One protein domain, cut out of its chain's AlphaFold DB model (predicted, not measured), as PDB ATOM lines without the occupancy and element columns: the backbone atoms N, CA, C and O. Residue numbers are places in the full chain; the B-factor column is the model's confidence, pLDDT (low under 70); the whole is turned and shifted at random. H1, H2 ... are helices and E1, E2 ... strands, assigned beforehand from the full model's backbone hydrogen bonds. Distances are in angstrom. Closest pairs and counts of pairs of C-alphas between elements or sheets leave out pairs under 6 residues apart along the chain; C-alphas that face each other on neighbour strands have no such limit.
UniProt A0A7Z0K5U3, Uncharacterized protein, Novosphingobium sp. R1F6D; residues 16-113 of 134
ATOM      1  N   ASP A  16     -85.793   4.806  21.374       94.12
ATOM      2  CA  ASP A  16     -85.718   6.270  21.222       94.12
ATOM      3  C   ASP A  16     -86.720   6.994  22.093       94.12
ATOM      4  O   ASP A  16     -86.340   7.870  22.875       94.12
ATOM      5  N   GLN A  17     -87.970   6.556  22.051       96.06
ATOM      6  CA  GLN A  17     -89.008   7.115  22.902       96.06
ATOM      7  C   GLN A  17     -88.741   6.828  24.384       96.06
ATOM      8  O   GLN A  17     -88.914   7.715  25.221       96.06
ATOM      9  N   VAL A  18     -88.264   5.624  24.725       95.44
ATOM     10  CA  VAL A  18     -87.894   5.284  26.108       95.44
ATOM     11  C   VAL A  18     -86.749   6.171  26.602       95.44
ATOM     12  O   VAL A  18     -86.836   6.724  27.697       95.44
ATOM     13  N   ALA A  19     -85.693   6.356  25.804       95.75
ATOM     14  CA  ALA A  19     -84.580   7.233  26.162       95.75
ATOM     15  C   ALA A  19     -85.040   8.685  26.362       95.75
ATOM     16  O   ALA A  19     -84.727   9.285  27.390       95.75
ATOM     17  N   GLN A  20     -85.854   9.216  25.444       96.62
ATOM     18  CA  GLN A  20     -86.414  10.564  25.554       96.62
ATOM     19  C   GLN A  20     -87.258  10.729  26.828       96.62
ATOM     20  O   GLN A  20     -87.149  11.741  27.522       96.62
ATOM     21  N   ALA A  21     -88.071   9.724  27.171       96.75
ATOM     22  CA  ALA A  21     -88.878   9.729  28.386       96.75
ATOM     23  C   ALA A  21     -88.030   9.658  29.668       96.75
ATOM     24  O   ALA A  21     -88.437  10.200  30.694       96.75
ATOM     25  N   LEU A  22     -86.855   9.021  29.629       96.31
ATOM     26  CA  LEU A  22     -85.909   9.007  30.750       96.31
ATOM     27  C   LEU A  22     -85.143  10.329  30.890       96.31
ATOM     28  O   LEU A  22     -84.861  10.742  32.015       96.31
ATOM     29  N   GLU A  23     -84.822  10.997  29.780       95.69
ATOM     30  CA  GLU A  23     -84.169  12.312  29.780       95.69
ATOM     31  C   GLU A  23     -85.111  13.433  30.233       95.69
ATOM     32  O   GLU A  23     -84.707  14.333  30.971       95.69
ATOM     33  N   ARG A  24     -86.376  13.389  29.798       96.62
ATOM     34  CA  ARG A  24     -87.405  14.385  30.125       96.62
ATOM     35  C   ARG A  24     -88.676  13.702  30.629       96.62
ATOM     36  O   ARG A  24     -89.674  13.635  29.909       96.62
ATOM     37  N   PRO A  25     -88.667  13.201  31.874       96.25
ATOM     38  CA  PRO A  25     -89.792  12.448  32.393       96.25
ATOM     39  C   PRO A  25     -90.977  13.366  32.705       96.25
ATOM     40  O   PRO A  25     -90.845  14.378  33.391       96.25
ATOM     41  N   ALA A  26     -92.174  12.975  32.262       97.31
ATOM     42  CA  ALA A  26     -93.417  13.707  32.538       97.31
ATOM     43  C   ALA A  26     -93.817  13.696  34.029       97.31
ATOM     44  O   ALA A  26     -94.715  14.426  34.448       97.31
ATOM     45  N   ARG A  27     -93.187  12.831  34.836       94.69
ATOM     46  CA  ARG A  27     -93.395  12.694  36.283       94.69
ATOM     47  C   ARG A  27     -92.053  12.454  36.980       94.69
ATOM     48  O   ARG A  27     -91.180  11.840  36.374       94.69
ATOM     49  N   PRO A  28     -91.886  12.851  38.252       94.12
ATOM     50  CA  PRO A  28     -90.670  12.539  38.999       94.12
ATOM     51  C   PRO A  28     -90.381  11.031  39.036       94.12
ATOM     52  O   PRO A  28     -91.263  10.236  39.367       94.12
ATOM     53  N   LEU A  29     -89.140  10.651  38.721       95.50
ATOM     54  CA  LEU A  29     -88.663   9.267  38.789       95.50
ATOM     55  C   LEU A  29     -88.157   8.943  40.202       95.50
ATOM     56  O   LEU A  29     -87.552   9.786  40.863       95.50
ATOM     57  N   PHE A  30     -88.384   7.712  40.658       95.62
ATOM     58  CA  PHE A  30     -87.953   7.219  41.970       95.62
ATOM     59  C   PHE A  30     -87.568   5.737  41.899       95.62
ATOM     60  O   PHE A  30     -88.047   4.993  41.044       95.62
ATOM     61  N   LEU A  31     -86.712   5.299  42.820       94.12
ATOM     62  CA  LEU A  31     -86.217   3.929  42.912       94.12
ATOM     63  C   LEU A  31     -86.943   3.186  44.042       94.12
ATOM     64  O   LEU A  31     -86.561   3.227  45.211       94.12
ATOM     65  N   GLY A  32     -88.032   2.507  43.686       91.31
ATOM     66  CA  GLY A  32     -88.840   1.703  44.607       91.31
ATOM     67  C   GLY A  32     -89.841   2.531  45.414       91.31
ATOM     68  O   GLY A  32     -91.044   2.420  45.194       91.31
ATOM     69  N   ARG A  33     -89.369   3.374  46.341       94.19
ATOM     70  CA  ARG A  33     -90.237   4.229  47.174       94.19
ATOM     71  C   ARG A  33     -90.160   5.684  46.722       94.19
ATOM     72  O   ARG A  33     -89.093   6.155  46.352       94.19
ATOM     73  N   LYS A  34     -91.268   6.424  46.843       91.69
ATOM     74  CA  LYS A  34     -91.372   7.844  46.448       91.69
ATOM     75  C   LYS A  34     -90.216   8.757  46.920       91.69
ATOM     76  O   LYS A  34     -89.800   9.583  46.116       91.69
ATOM     77  N   PRO A  35     -89.678   8.653  48.156       94.56
ATOM     78  CA  PRO A  35     -88.567   9.510  48.582       94.56
ATOM     79  C   PRO A  35     -87.192   9.099  48.030       94.56
ATOM     80  O   PRO A  35     -86.221   9.817  48.246       94.56
ATOM     81  N   PHE A  36     -87.057   7.946  47.368       96.06
ATOM     82  CA  PHE A  36     -85.761   7.435  46.915       96.06
ATOM     83  C   PHE A  36     -85.453   7.972  45.516       96.06
ATOM     84  O   PHE A  36     -85.683   7.305  44.507       96.06
ATOM     85  N   LEU A  37     -84.974   9.216  45.467       95.00
ATOM     86  CA  LEU A  37     -84.617   9.900  44.227       95.00
ATOM     87  C   LEU A  37     -83.322   9.328  43.621       95.00
ATOM     88  O   LEU A  37     -82.395   8.993  44.364       95.00
ATOM     89  N   PRO A  38     -83.218   9.241  42.285       95.00
ATOM     90  CA  PRO A  38     -81.952   8.952  41.624       95.00
ATOM     91  C   PRO A  38     -80.900  10.024  41.938       95.00
ATOM     92  O   PRO A  38     -81.183  11.216  41.855       95.00
ATOM     93  N   ALA A  39     -79.672   9.606  42.255       94.19
ATOM     94  CA  ALA A  39     -78.551  10.524  42.499       94.19
ATOM     95  C   ALA A  39     -77.955  11.123  41.206       94.19
ATOM     96  O   ALA A  39     -77.168  12.062  41.262       94.19
ATOM     97  N   ALA A  40     -78.311  10.562  40.050       92.62
ATOM     98  CA  ALA A  40     -77.873  10.969  38.720       92.62
ATOM     99  C   ALA A  40     -78.968  10.608  37.690       92.62
ATOM    100  O   ALA A  40     -79.857   9.811  38.020       92.62
ATOM    101  N   PRO A  41     -78.922  11.156  36.458       93.19
ATOM    102  CA  PRO A  41     -79.806  10.729  35.373       93.19
ATOM    103  C   PRO A  41     -79.790   9.205  35.182       93.19
ATOM    104  O   PRO A  41     -78.738   8.575  35.266       93.19
ATOM    105  N   LEU A  42     -80.960   8.604  34.932       94.19
ATOM    106  CA  LEU A  42     -81.065   7.146  34.781       94.19
ATOM    107  C   LEU A  42     -80.508   6.642  33.445       94.19
ATOM    108  O   LEU A  42     -80.010   5.518  33.381       94.19
ATOM    109  N   LEU A  43     -80.595   7.454  32.388       95.25
ATOM    110  CA  LEU A  43     -80.015   7.119  31.094       95.25
ATOM    111  C   LEU A  43     -78.506   7.381  31.133       95.25
ATOM    112  O   LEU A  43     -78.066   8.526  31.100       95.25
ATOM    113  N   ALA A  44     -77.723   6.307  31.205       93.06
ATOM    114  CA  ALA A  44     -76.264   6.391  31.218       93.06
ATOM    115  C   ALA A  44     -75.643   6.436  29.810       93.06
ATOM    116  O   ALA A  44     -74.516   6.893  29.650       93.06
ATOM    117  N   GLY A  45     -76.356   5.943  28.795       92.25
ATOM    118  CA  GLY A  45     -75.880   5.906  27.417       92.25
ATOM    119  C   GLY A  45     -76.603   4.857  26.581       92.25
ATOM    120  O   GLY A  45     -77.545   4.208  27.042       92.25
ATOM    121  N   ARG A  46     -76.135   4.697  25.343       92.88
ATOM    122  CA  ARG A  46     -76.623   3.714  24.374       92.88
ATOM    123  C   ARG A  46     -75.464   2.892  23.858       92.88
ATOM    124  O   ARG A  46     -74.372   3.415  23.657       92.88
ATOM    125  N   VAL A  47     -75.727   1.613  23.647       93.94
ATOM    126  CA  VAL A  47     -74.768   0.664  23.095       93.94
ATOM    127  C   VAL A  47     -75.507  -0.257  22.141       93.94
ATOM    128  O   VAL A  47     -76.649  -0.633  22.405       93.94
ATOM    129  N   GLU A  48     -74.847  -0.628  21.055       93.50
ATOM    130  CA  GLU A  48     -75.275  -1.744  20.220       93.50
ATOM    131  C   GLU A  48     -74.527  -2.997  20.663       93.50
ATOM    132  O   GLU A  48     -73.317  -2.970  20.893       93.50
ATOM    133  N   ALA A  49     -75.255  -4.096  20.831       93.62
ATOM    134  CA  ALA A  49     -74.686  -5.366  21.246       93.62
ATOM    135  C   ALA A  49     -75.599  -6.518  20.824       93.62
ATOM    136  O   ALA A  49     -76.820  -6.378  20.802       93.62
ATOM    137  N   ALA A  50     -75.000  -7.675  20.548       92.69
ATOM    138  CA  ALA A  50     -75.741  -8.871  20.159       92.69
ATOM    139  C   ALA A  50     -76.502  -9.511  21.332       92.69
ATOM    140  O   ALA A  50     -77.515 -10.172  21.121       92.69
ATOM    141  N   THR A  51     -76.005  -9.348  22.562       93.81
ATOM    142  CA  THR A  51     -76.562 -10.004  23.753       93.81
ATOM    143  C   THR A  51     -76.569  -9.069  24.960       93.81
ATOM    144  O   THR A  51     -75.787  -8.116  25.037       93.81
ATOM    145  N   VAL A  52     -77.431  -9.349  25.944       94.75
ATOM    146  CA  VAL A  52     -77.480  -8.597  27.213       94.75
ATOM    147  C   VAL A  52     -76.128  -8.554  27.945       94.75
ATOM    148  O   VAL A  52     -75.731  -7.462  28.361       94.75
ATOM    149  N   PRO A  53     -75.389  -9.668  28.135       95.56
ATOM    150  CA  PRO A  53     -74.087  -9.590  28.788       95.56
ATOM    151  C   PRO A  53     -73.075  -8.761  27.985       95.56
ATOM    152  O   PRO A  53     -72.310  -8.023  28.601       95.56
ATOM    153  N   ASP A  54     -73.093  -8.790  26.648       94.94
ATOM    154  CA  ASP A  54     -72.215  -7.930  25.838       94.94
ATOM    155  C   ASP A  54     -72.561  -6.445  26.013       94.94
ATOM    156  O   ASP A  54     -71.665  -5.627  26.234       94.94
ATOM    157  N   ALA A  55     -73.857  -6.105  26.034       95.75
ATOM    158  CA  ALA A  55     -74.327  -4.748  26.316       95.75
ATOM    159  C   ALA A  55     -73.858  -4.260  27.696       95.75
ATOM    160  O   ALA A  55     -73.379  -3.136  27.835       95.75
ATOM    161  N   LEU A  56     -73.936  -5.116  28.723       95.19
ATOM    162  CA  LEU A  56     -73.437  -4.796  30.061       95.19
ATOM    163  C   LEU A  56     -71.920  -4.568  30.064       95.19
ATOM    164  O   LEU A  56     -71.451  -3.634  30.708       95.19
ATOM    165  N   ARG A  57     -71.135  -5.378  29.346       94.44
ATOM    166  CA  ARG A  57     -69.676  -5.194  29.268       94.44
ATOM    167  C   ARG A  57     -69.295  -3.910  28.529       94.44
ATOM    168  O   ARG A  57     -68.374  -3.221  28.971       94.44
ATOM    169  N   ALA A  58     -70.006  -3.567  27.455       94.31
ATOM    170  CA  ALA A  58     -69.832  -2.302  26.743       94.31
ATOM    171  C   ALA A  58     -70.193  -1.102  27.635       94.31
ATOM    172  O   ALA A  58     -69.419  -0.155  27.760       94.31
ATOM    173  N   ALA A  59     -71.326  -1.172  28.337       94.12
ATOM    174  CA  ALA A  59     -71.765  -0.112  29.238       94.12
ATOM    175  C   ALA A  59     -70.821   0.071  30.443       94.12
ATOM    176  O   ALA A  59     -70.593   1.201  30.870       94.12
ATOM    177  N   LEU A  60     -70.211  -1.006  30.962       94.00
ATOM    178  CA  LEU A  60     -69.177  -0.902  31.999       94.00
ATOM    179  C   LEU A  60     -67.966  -0.106  31.501       94.00
ATOM    180  O   LEU A  60     -67.466   0.737  32.240       94.00
ATOM    181  N   ALA A  61     -67.522  -0.344  30.264       92.69
ATOM    182  CA  ALA A  61     -66.399   0.385  29.675       92.69
ATOM    183  C   ALA A  61     -66.728   1.876  29.482       92.69
ATOM    184  O   ALA A  61     -65.874   2.728  29.711       92.69
ATOM    185  N   LEU A  62     -67.977   2.184  29.117       90.50
ATOM    186  CA  LEU A  62     -68.456   3.551  28.908       90.50
ATOM    187  C   LEU A  62     -68.586   4.343  30.219       90.50
ATOM    188  O   LEU A  62     -68.122   5.474  30.314       90.50
ATOM    189  N   VAL A  63     -69.239   3.762  31.230       89.62
ATOM    190  CA  VAL A  63     -69.639   4.476  32.458       89.62
ATOM    191  C   VAL A  63     -68.579   4.368  33.556       89.62
ATOM    192  O   VAL A  63     -68.493   5.222  34.439       89.62
ATOM    193  N   CYS A  64     -67.764   3.315  33.532       88.62
ATOM    194  CA  CYS A  64     -66.735   3.050  34.532       88.62
ATOM    195  C   CYS A  64     -65.413   2.657  33.848       88.62
ATOM    196  O   CYS A  64     -64.937   1.541  34.050       88.62
ATOM    197  N   PRO A  65     -64.775   3.556  33.076       84.69
ATOM    198  CA  PRO A  65     -63.596   3.216  32.269       84.69
ATOM    199  C   PRO A  65     -62.397   2.731  33.099       84.69
ATOM    200  O   PRO A  65     -61.554   1.994  32.601       84.69
ATOM    201  N   GLN A  66     -62.331   3.108  34.378       87.81
ATOM    202  CA  GLN A  66     -61.278   2.678  35.307       87.81
ATOM    203  C   GLN A  66     -61.550   1.303  35.949       87.81
ATOM    204  O   GLN A  66     -60.735   0.801  36.723       87.81
ATOM    205  N   GLN A  67     -62.699   0.684  35.669       87.50
ATOM    206  CA  GLN A  67     -63.089  -0.589  36.266       87.50
ATOM    207  C   GLN A  67     -62.318  -1.751  35.632       87.50
ATOM    208  O   GLN A  67     -62.801  -2.400  34.717       87.50
ATOM    209  N   ALA A  68     -61.137  -2.085  36.145       81.94
ATOM    210  CA  ALA A  68     -60.385  -3.229  35.621       81.94
ATOM    211  C   ALA A  68     -60.932  -4.587  36.110       81.94
ATOM    212  O   ALA A  68     -60.875  -5.592  35.402       81.94
ATOM    213  N   ALA A  69     -61.460  -4.637  37.338       90.25
ATOM    214  CA  ALA A  69     -61.858  -5.890  37.973       90.25
ATOM    215  C   ALA A  69     -63.257  -6.370  37.521       90.25
ATOM    216  O   ALA A  69     -64.178  -5.553  37.417       90.25
ATOM    217  N   PRO A  70     -63.477  -7.688  37.343       93.31
ATOM    218  CA  PRO A  70     -64.801  -8.224  37.039       93.31
ATOM    219  C   PRO A  70     -65.824  -7.937  38.148       93.31
ATOM    220  O   PRO A  70     -65.595  -8.233  39.326       93.31
ATOM    221  N   VAL A  71     -66.996  -7.431  37.766       94.81
ATOM    222  CA  VAL A  71     -68.120  -7.164  38.675       94.81
ATOM    223  C   VAL A  71     -69.156  -8.274  38.596       94.81
ATOM    224  O   VAL A  71     -69.329  -8.900  37.554       94.81
ATOM    225  N   ARG A  72     -69.882  -8.511  39.692       96.12
ATOM    226  CA  ARG A  72     -71.027  -9.429  39.659       96.12
ATOM    227  C   ARG A  72     -72.123  -8.848  38.773       96.12
ATOM    228  O   ARG A  72     -72.476  -7.679  38.921       96.12
ATOM    229  N   ALA A  73     -72.687  -9.685  37.921       96.25
ATOM    230  CA  ALA A  73     -73.783  -9.329  37.044       96.25
ATOM    231  C   ALA A  73     -74.790 -10.475  36.949       96.25
ATOM    232  O   ALA A  73     -74.521 -11.614  37.337       96.25
ATOM    233  N   GLN A  74     -75.960 -10.128  36.429       96.38
ATOM    234  CA  GLN A  74     -77.026 -11.059  36.108       96.38
ATOM    235  C   GLN A  74     -77.547 -10.771  34.701       96.38
ATOM    236  O   GLN A  74     -77.535  -9.616  34.267       96.38
ATOM    237  N   TRP A  75     -78.004 -11.799  34.001       96.25
ATOM    238  CA  TRP A  75     -78.645 -11.665  32.695       96.25
ATOM    239  C   TRP A  75     -79.624 -12.827  32.456       96.25
ATOM    240  O   TRP A  75     -79.545 -13.831  33.166       96.25
ATOM    241  N   PRO A  76     -80.578 -12.710  31.515       95.25
ATOM    242  CA  PRO A  76     -81.526 -13.788  31.229       95.25
ATOM    243  C   PRO A  76     -80.836 -15.098  30.825       95.25
ATOM    244  O   PRO A  76     -79.795 -15.094  30.166       95.25
ATOM    245  N   LEU A  77     -81.413 -16.238  31.208       95.38
ATOM    246  CA  LEU A  77     -80.939 -17.537  30.733       95.38
ATOM    247  C   LEU A  77     -81.089 -17.643  29.207       95.38
ATOM    248  O   LEU A  77     -82.127 -17.290  28.662       95.38
ATOM    249  N   GLY A  78     -80.057 -18.160  28.534       92.94
ATOM    250  CA  GLY A  78     -80.014 -18.273  27.070       92.94
ATOM    251  C   GLY A  78     -79.341 -17.091  26.364       92.94
ATOM    252  O   GLY A  78     -79.108 -17.160  25.161       92.94
ATOM    253  N   GLU A  79     -78.965 -16.041  27.097       92.12
ATOM    254  CA  GLU A  79     -78.253 -14.880  26.554       92.12
ATOM    255  C   GLU A  79     -76.729 -15.043  26.623       92.12
ATOM    256  O   GLU A  79     -76.148 -15.140  27.709       92.12
ATOM    257  N   GLY A  80     -76.082 -14.981  25.456       86.75
ATOM    258  CA  GLY A  80     -74.624 -14.974  25.324       86.75
ATOM    259  C   GLY A  80     -73.930 -16.273  25.742       86.75
ATOM    260  O   GLY A  80     -74.512 -17.190  26.318       86.75
ATOM    261  N   ARG A  81     -72.634 -16.365  25.433       84.38
ATOM    262  CA  ARG A  81     -71.764 -17.476  25.856       84.38
ATOM    263  C   ARG A  81     -70.680 -16.953  26.787       84.38
ATOM    264  O   ARG A  81     -69.510 -16.896  26.425       84.38
ATOM    265  N   VAL A  82     -71.092 -16.528  27.978       86.12
ATOM    266  CA  VAL A  82     -70.184 -15.999  29.002       86.12
ATOM    267  C   VAL A  82     -70.076 -16.981  30.165       86.12
ATOM    268  O   VAL A  82     -71.069 -17.593  30.572       86.12
ATOM    269  N   ALA A  83     -68.858 -17.141  30.688       86.56
ATOM    270  CA  ALA A  83     -68.616 -17.927  31.889       86.56
ATOM    271  C   ALA A  83     -69.471 -17.393  33.047       86.56
ATOM    272  O   ALA A  83     -69.570 -16.181  33.260       86.56
ATOM    273  N   HIS A  84     -70.104 -18.301  33.780       89.00
ATOM    274  CA  HIS A  84     -71.022 -17.953  34.851       89.00
ATOM    275  C   HIS A  84     -70.876 -18.899  36.034       89.00
ATOM    276  O   HIS A  84     -70.408 -20.026  35.892       89.00
ATOM    277  N   ASP A  85     -71.296 -18.413  37.197       88.38
ATOM    278  CA  ASP A  85     -71.158 -19.117  38.465       88.38
ATOM    279  C   ASP A  85     -72.328 -20.091  38.658       88.38
ATOM    280  O   ASP A  85     -72.137 -21.229  39.081       88.38
ATOM    281  N   ARG A  86     -73.560 -19.638  38.372       95.38
ATOM    282  CA  ARG A  86     -74.779 -20.452  38.516       95.38
ATOM    283  C   ARG A  86     -75.970 -19.902  37.735       95.38
ATOM    284  O   ARG A  86     -75.994 -18.733  37.355       95.38
ATOM    285  N   VAL A  87     -77.001 -20.731  37.604       96.81
ATOM    286  CA  VAL A  87     -78.352 -20.331  37.182       96.81
ATOM    287  C   VAL A  87     -79.248 -20.226  38.419       96.81
ATOM    288  O   VAL A  87     -79.137 -21.044  39.332       96.81
ATOM    289  N   ALA A  88     -80.111 -19.214  38.467       96.81
ATOM    290  CA  ALA A  88     -81.094 -19.011  39.527       96.81
ATOM    291  C   ALA A  88     -82.491 -18.782  38.942       96.81
ATOM    292  O   ALA A  88     -82.624 -18.327  37.806       96.81
ATOM    293  N   GLU A  89     -83.520 -19.074  39.732       97.31
ATOM    294  CA  GLU A  89     -84.918 -18.841  39.366       97.31
ATOM    295  C   GLU A  89     -85.529 -17.808  40.302       97.31
ATOM    296  O   GLU A  89     -85.390 -17.921  41.524       97.31
ATOM    297  N   TRP A  90     -86.180 -16.797  39.733       95.88
ATOM    298  CA  TRP A  90     -86.800 -15.701  40.465       95.88
ATOM    299  C   TRP A  90     -88.278 -15.601  40.125       95.88
ATOM    300  O   TRP A  90     -88.660 -15.666  38.960       95.88
ATOM    301  N   THR A  91     -89.098 -15.395  41.148       95.06
ATOM    302  CA  THR A  91     -90.549 -15.201  41.032       95.06
ATOM    303  C   THR A  91     -90.904 -13.715  41.123       95.06
ATOM    304  O   THR A  91     -91.805 -13.322  41.863       95.06
ATOM    305  N   ASP A  92     -90.117 -12.865  40.459       91.88
ATOM    306  CA  ASP A  92     -90.217 -11.402  40.509       91.88
ATOM    307  C   ASP A  92     -90.894 -10.796  39.269       91.88
ATOM    308  O   ASP A  92     -91.008  -9.574  39.156       91.88
ATOM    309  N   GLU A  93     -91.385 -11.639  38.358       93.06
ATOM    310  CA  GLU A  93     -92.143 -11.202  37.192       93.06
ATOM    311  C   GLU A  93     -93.471 -10.547  37.585       93.06
ATOM    312  O   GLU A  93     -94.079 -10.827  38.627       93.06
ATOM    313  N   ARG A  94     -93.914  -9.616  36.735       90.69
ATOM    314  CA  ARG A  94     -95.138  -8.854  36.952       90.69
ATOM    315  C   ARG A  94     -96.119  -9.099  35.823       90.69
ATOM    316  O   ARG A  94     -95.851  -8.774  34.670       90.69
ATOM    317  N   HIS A  95     -97.302  -9.569  36.188       90.94
ATOM    318  CA  HIS A  95     -98.432  -9.636  35.283       90.94
ATOM    319  C   HIS A  95     -99.158  -8.284  35.291       90.94
ATOM    320  O   HIS A  95     -99.978  -7.998  36.169       90.94
ATOM    321  N   TRP A  96     -98.825  -7.426  34.321       88.12
ATOM    322  CA  TRP A  96     -99.315  -6.046  34.256       88.12
ATOM    323  C   TRP A  96    -100.843  -5.917  34.181       88.12
ATOM    324  O   TRP A  96    -101.368  -5.141  34.983       88.12
ATOM    325  N   PRO A  97    -101.575  -6.670  33.331       91.88
ATOM    326  CA  PRO A  97    -103.031  -6.532  33.240       91.88
ATOM    327  C   PRO A  97    -103.755  -6.856  34.551       91.88
ATOM    328  O   PRO A  97    -104.717  -6.188  34.911       91.88
ATOM    329  N   GLY A  98    -103.274  -7.865  35.286       91.50
ATOM    330  CA  GLY A  98    -103.860  -8.286  36.564       91.50
ATOM    331  C   GLY A  98    -103.275  -7.580  37.789       91.50
ATOM    332  O   GLY A  98    -103.751  -7.796  38.896       91.50
ATOM    333  N   GLY A  99    -102.227  -6.770  37.624       91.88
ATOM    334  CA  GLY A  99    -101.606  -6.007  38.707       91.88
ATOM    335  C   GLY A  99    -100.849  -6.826  39.763       91.88
ATOM    336  O   GLY A  99    -100.434  -6.249  40.770       91.88
ATOM    337  N   VAL A 100    -100.628  -8.123  39.541       92.94
ATOM    338  CA  VAL A 100    -100.014  -9.053  40.507       92.94
ATOM    339  C   VAL A 100     -98.577  -9.418  40.136       92.94
ATOM    340  O   VAL A 100     -98.190  -9.378  38.966       92.94
ATOM    341  N   HIS A 101     -97.788  -9.801  41.142       90.81
ATOM    342  CA  HIS A 101     -96.539 -10.525  40.913       90.81
ATOM    343  C   HIS A 101     -96.876 -11.978  40.596       90.81
ATOM    344  O   HIS A 101     -97.459 -12.679  41.422       90.81
ATOM    345  N   ALA A 102     -96.571 -12.385  39.374       90.88
ATOM    346  CA  ALA A 102     -96.836 -13.716  38.864       90.88
ATOM    347  C   ALA A 102     -95.847 -13.997  37.737       90.88
ATOM    348  O   ALA A 102     -95.573 -13.109  36.927       90.88
ATOM    349  N   GLY A 103     -95.347 -15.229  37.697       91.38
ATOM    350  CA  GLY A 103     -94.351 -15.673  36.731       91.38
ATOM    351  C   GLY A 103     -93.040 -16.097  37.387       91.38
ATOM    352  O   GLY A 103     -92.857 -15.998  38.605       91.38
ATOM    353  N   LEU A 104     -92.156 -16.631  36.557       94.19
ATOM    354  CA  LEU A 104     -90.858 -17.150  36.946       94.19
ATOM    355  C   LEU A 104     -89.887 -16.889  35.806       94.19
ATOM    356  O   LEU A 104     -90.085 -17.373  34.694       94.19
ATOM    357  N   ARG A 105     -88.791 -16.204  36.119       94.19
ATOM    358  CA  ARG A 105     -87.673 -16.052  35.194       94.19
ATOM    359  C   ARG A 105     -86.449 -16.783  35.689       94.19
ATOM    360  O   ARG A 105     -86.129 -16.788  36.878       94.19
ATOM    361  N   ARG A 106     -85.720 -17.358  34.741       96.44
ATOM    362  CA  ARG A 106     -84.415 -17.966  34.986       96.44
ATOM    363  C   ARG A 106     -83.340 -16.987  34.549       96.44
ATOM    364  O   ARG A 106     -83.380 -16.460  33.437       96.44
ATOM    365  N   VAL A 107     -82.380 -16.753  35.426       96.88
ATOM    366  CA  VAL A 107     -81.262 -15.845  35.181       96.88
ATOM    367  C   VAL A 107     -79.943 -16.560  35.395       96.88
ATOM    368  O   VAL A 107     -79.818 -17.468  36.217       96.88
ATOM    369  N   VAL A 108     -78.941 -16.117  34.659       97.31
ATOM    370  CA  VAL A 108     -77.549 -16.489  34.858       97.31
ATOM    371  C   VAL A 108     -76.914 -15.474  35.802       97.31
ATOM    372  O   VAL A 108     -77.117 -14.269  35.661       97.31
ATOM    373  N   LEU A 109     -76.147 -15.965  36.772       97.31
ATOM    374  CA  LEU A 109     -75.350 -15.173  37.700       97.31
ATOM    375  C   LEU A 109     -73.876 -15.440  37.429       97.31
ATOM    376  O   LEU A 109     -73.441 -16.591  37.447       97.31
ATOM    377  N   GLY A 110     -73.102 -14.385  37.215       96.00
ATOM    378  CA  GLY A 110     -71.674 -14.510  36.950       96.00
ATOM    379  C   GLY A 110     -70.933 -13.200  37.146       96.00
ATOM    380  O   GLY A 110     -71.435 -12.257  37.770       96.00
ATOM    381  N   ARG A 111     -69.720 -13.136  36.599       95.94
ATOM    382  CA  ARG A 111     -68.871 -11.946  36.656       95.94
ATOM    383  C   ARG A 111     -68.542 -11.445  35.261       95.94
ATOM    384  O   ARG A 111     -68.156 -12.222  34.397       95.94
ATOM    385  N   LEU A 112     -68.663 -10.136  35.066       94.69
ATOM    386  CA  LEU A 112     -68.375  -9.460  33.806       94.69
ATOM    387  C   LEU A 112     -67.262  -8.435  34.016       94.69
ATOM    388  O   LEU A 112     -67.322  -7.627  34.940       94.69
ATOM    389  N   ALA A 113     -66.259  -8.466  33.146       93.19
ATOM    390  CA  ALA A 113     -65.289  -7.387  32.996       93.19
ATOM    391  C   ALA A 113     -65.706  -6.487  31.822       93.19
ATOM    392  O   ALA A 113     -66.326  -7.006  30.880       93.19
TER     393      ALA A 113
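This is residues 16 to 113 of the 134 residues of an uncharacterized protein of Novosphingobium sp. R1F6D (UniProt A0A7Z0K5U3). With little regular structure, the domain is a strongly twisted three-stranded sheet with H2 over one face, while a long loop leads away to H1, apart from the sheet. The printed part has 98 residues, 39 in named elements, mixed helices and strands, in order H1, H2, E1, E2, E3. The antiparallel sheet runs E1, E3, E2. The whole is loose, radius of gyration of the C-alphas 15.9 A, spanning 39 by 35 by 26 A.

Inner strand E3, residues 105 to 112, is antiparallel to E1, residues 71 to 76, at 151 degrees, with N 73 and O 110 2.9 A apart. E3 forms a hairpin with E2, residues 86 to 90, with N 88 and O 107 2.9 A apart. H2, residues 52 to 63, is on one face in two layers, helix over sheet, at a height of 6.7 A; its closest C-alphas to E1 are Pro 53 and Trp 75, 6.4 A. H1, residues 16 to 23, is not on the sheet. In H1 and H2 every O i to N i+4 pair is within hydrogen-bond range.

E3 is 20.4 A long, E1 16.7 A, H2 16.1 A, E2 13.1 A and H1 10.6 A. H1 begins at C-alpha 16 (-85.718, 6.270, 21.222); E3 ends at C-alpha 112 (-68.375, -9.460, 33.806).

The farthest C-alphas, Gln 66 and Gly 98, are 44.0 A apart. Links H1 to H2 and E2 to E3 are long; residues 31 to 36 stand free. The printed part has no cut, and no printed residue is under 70 in pLDDT.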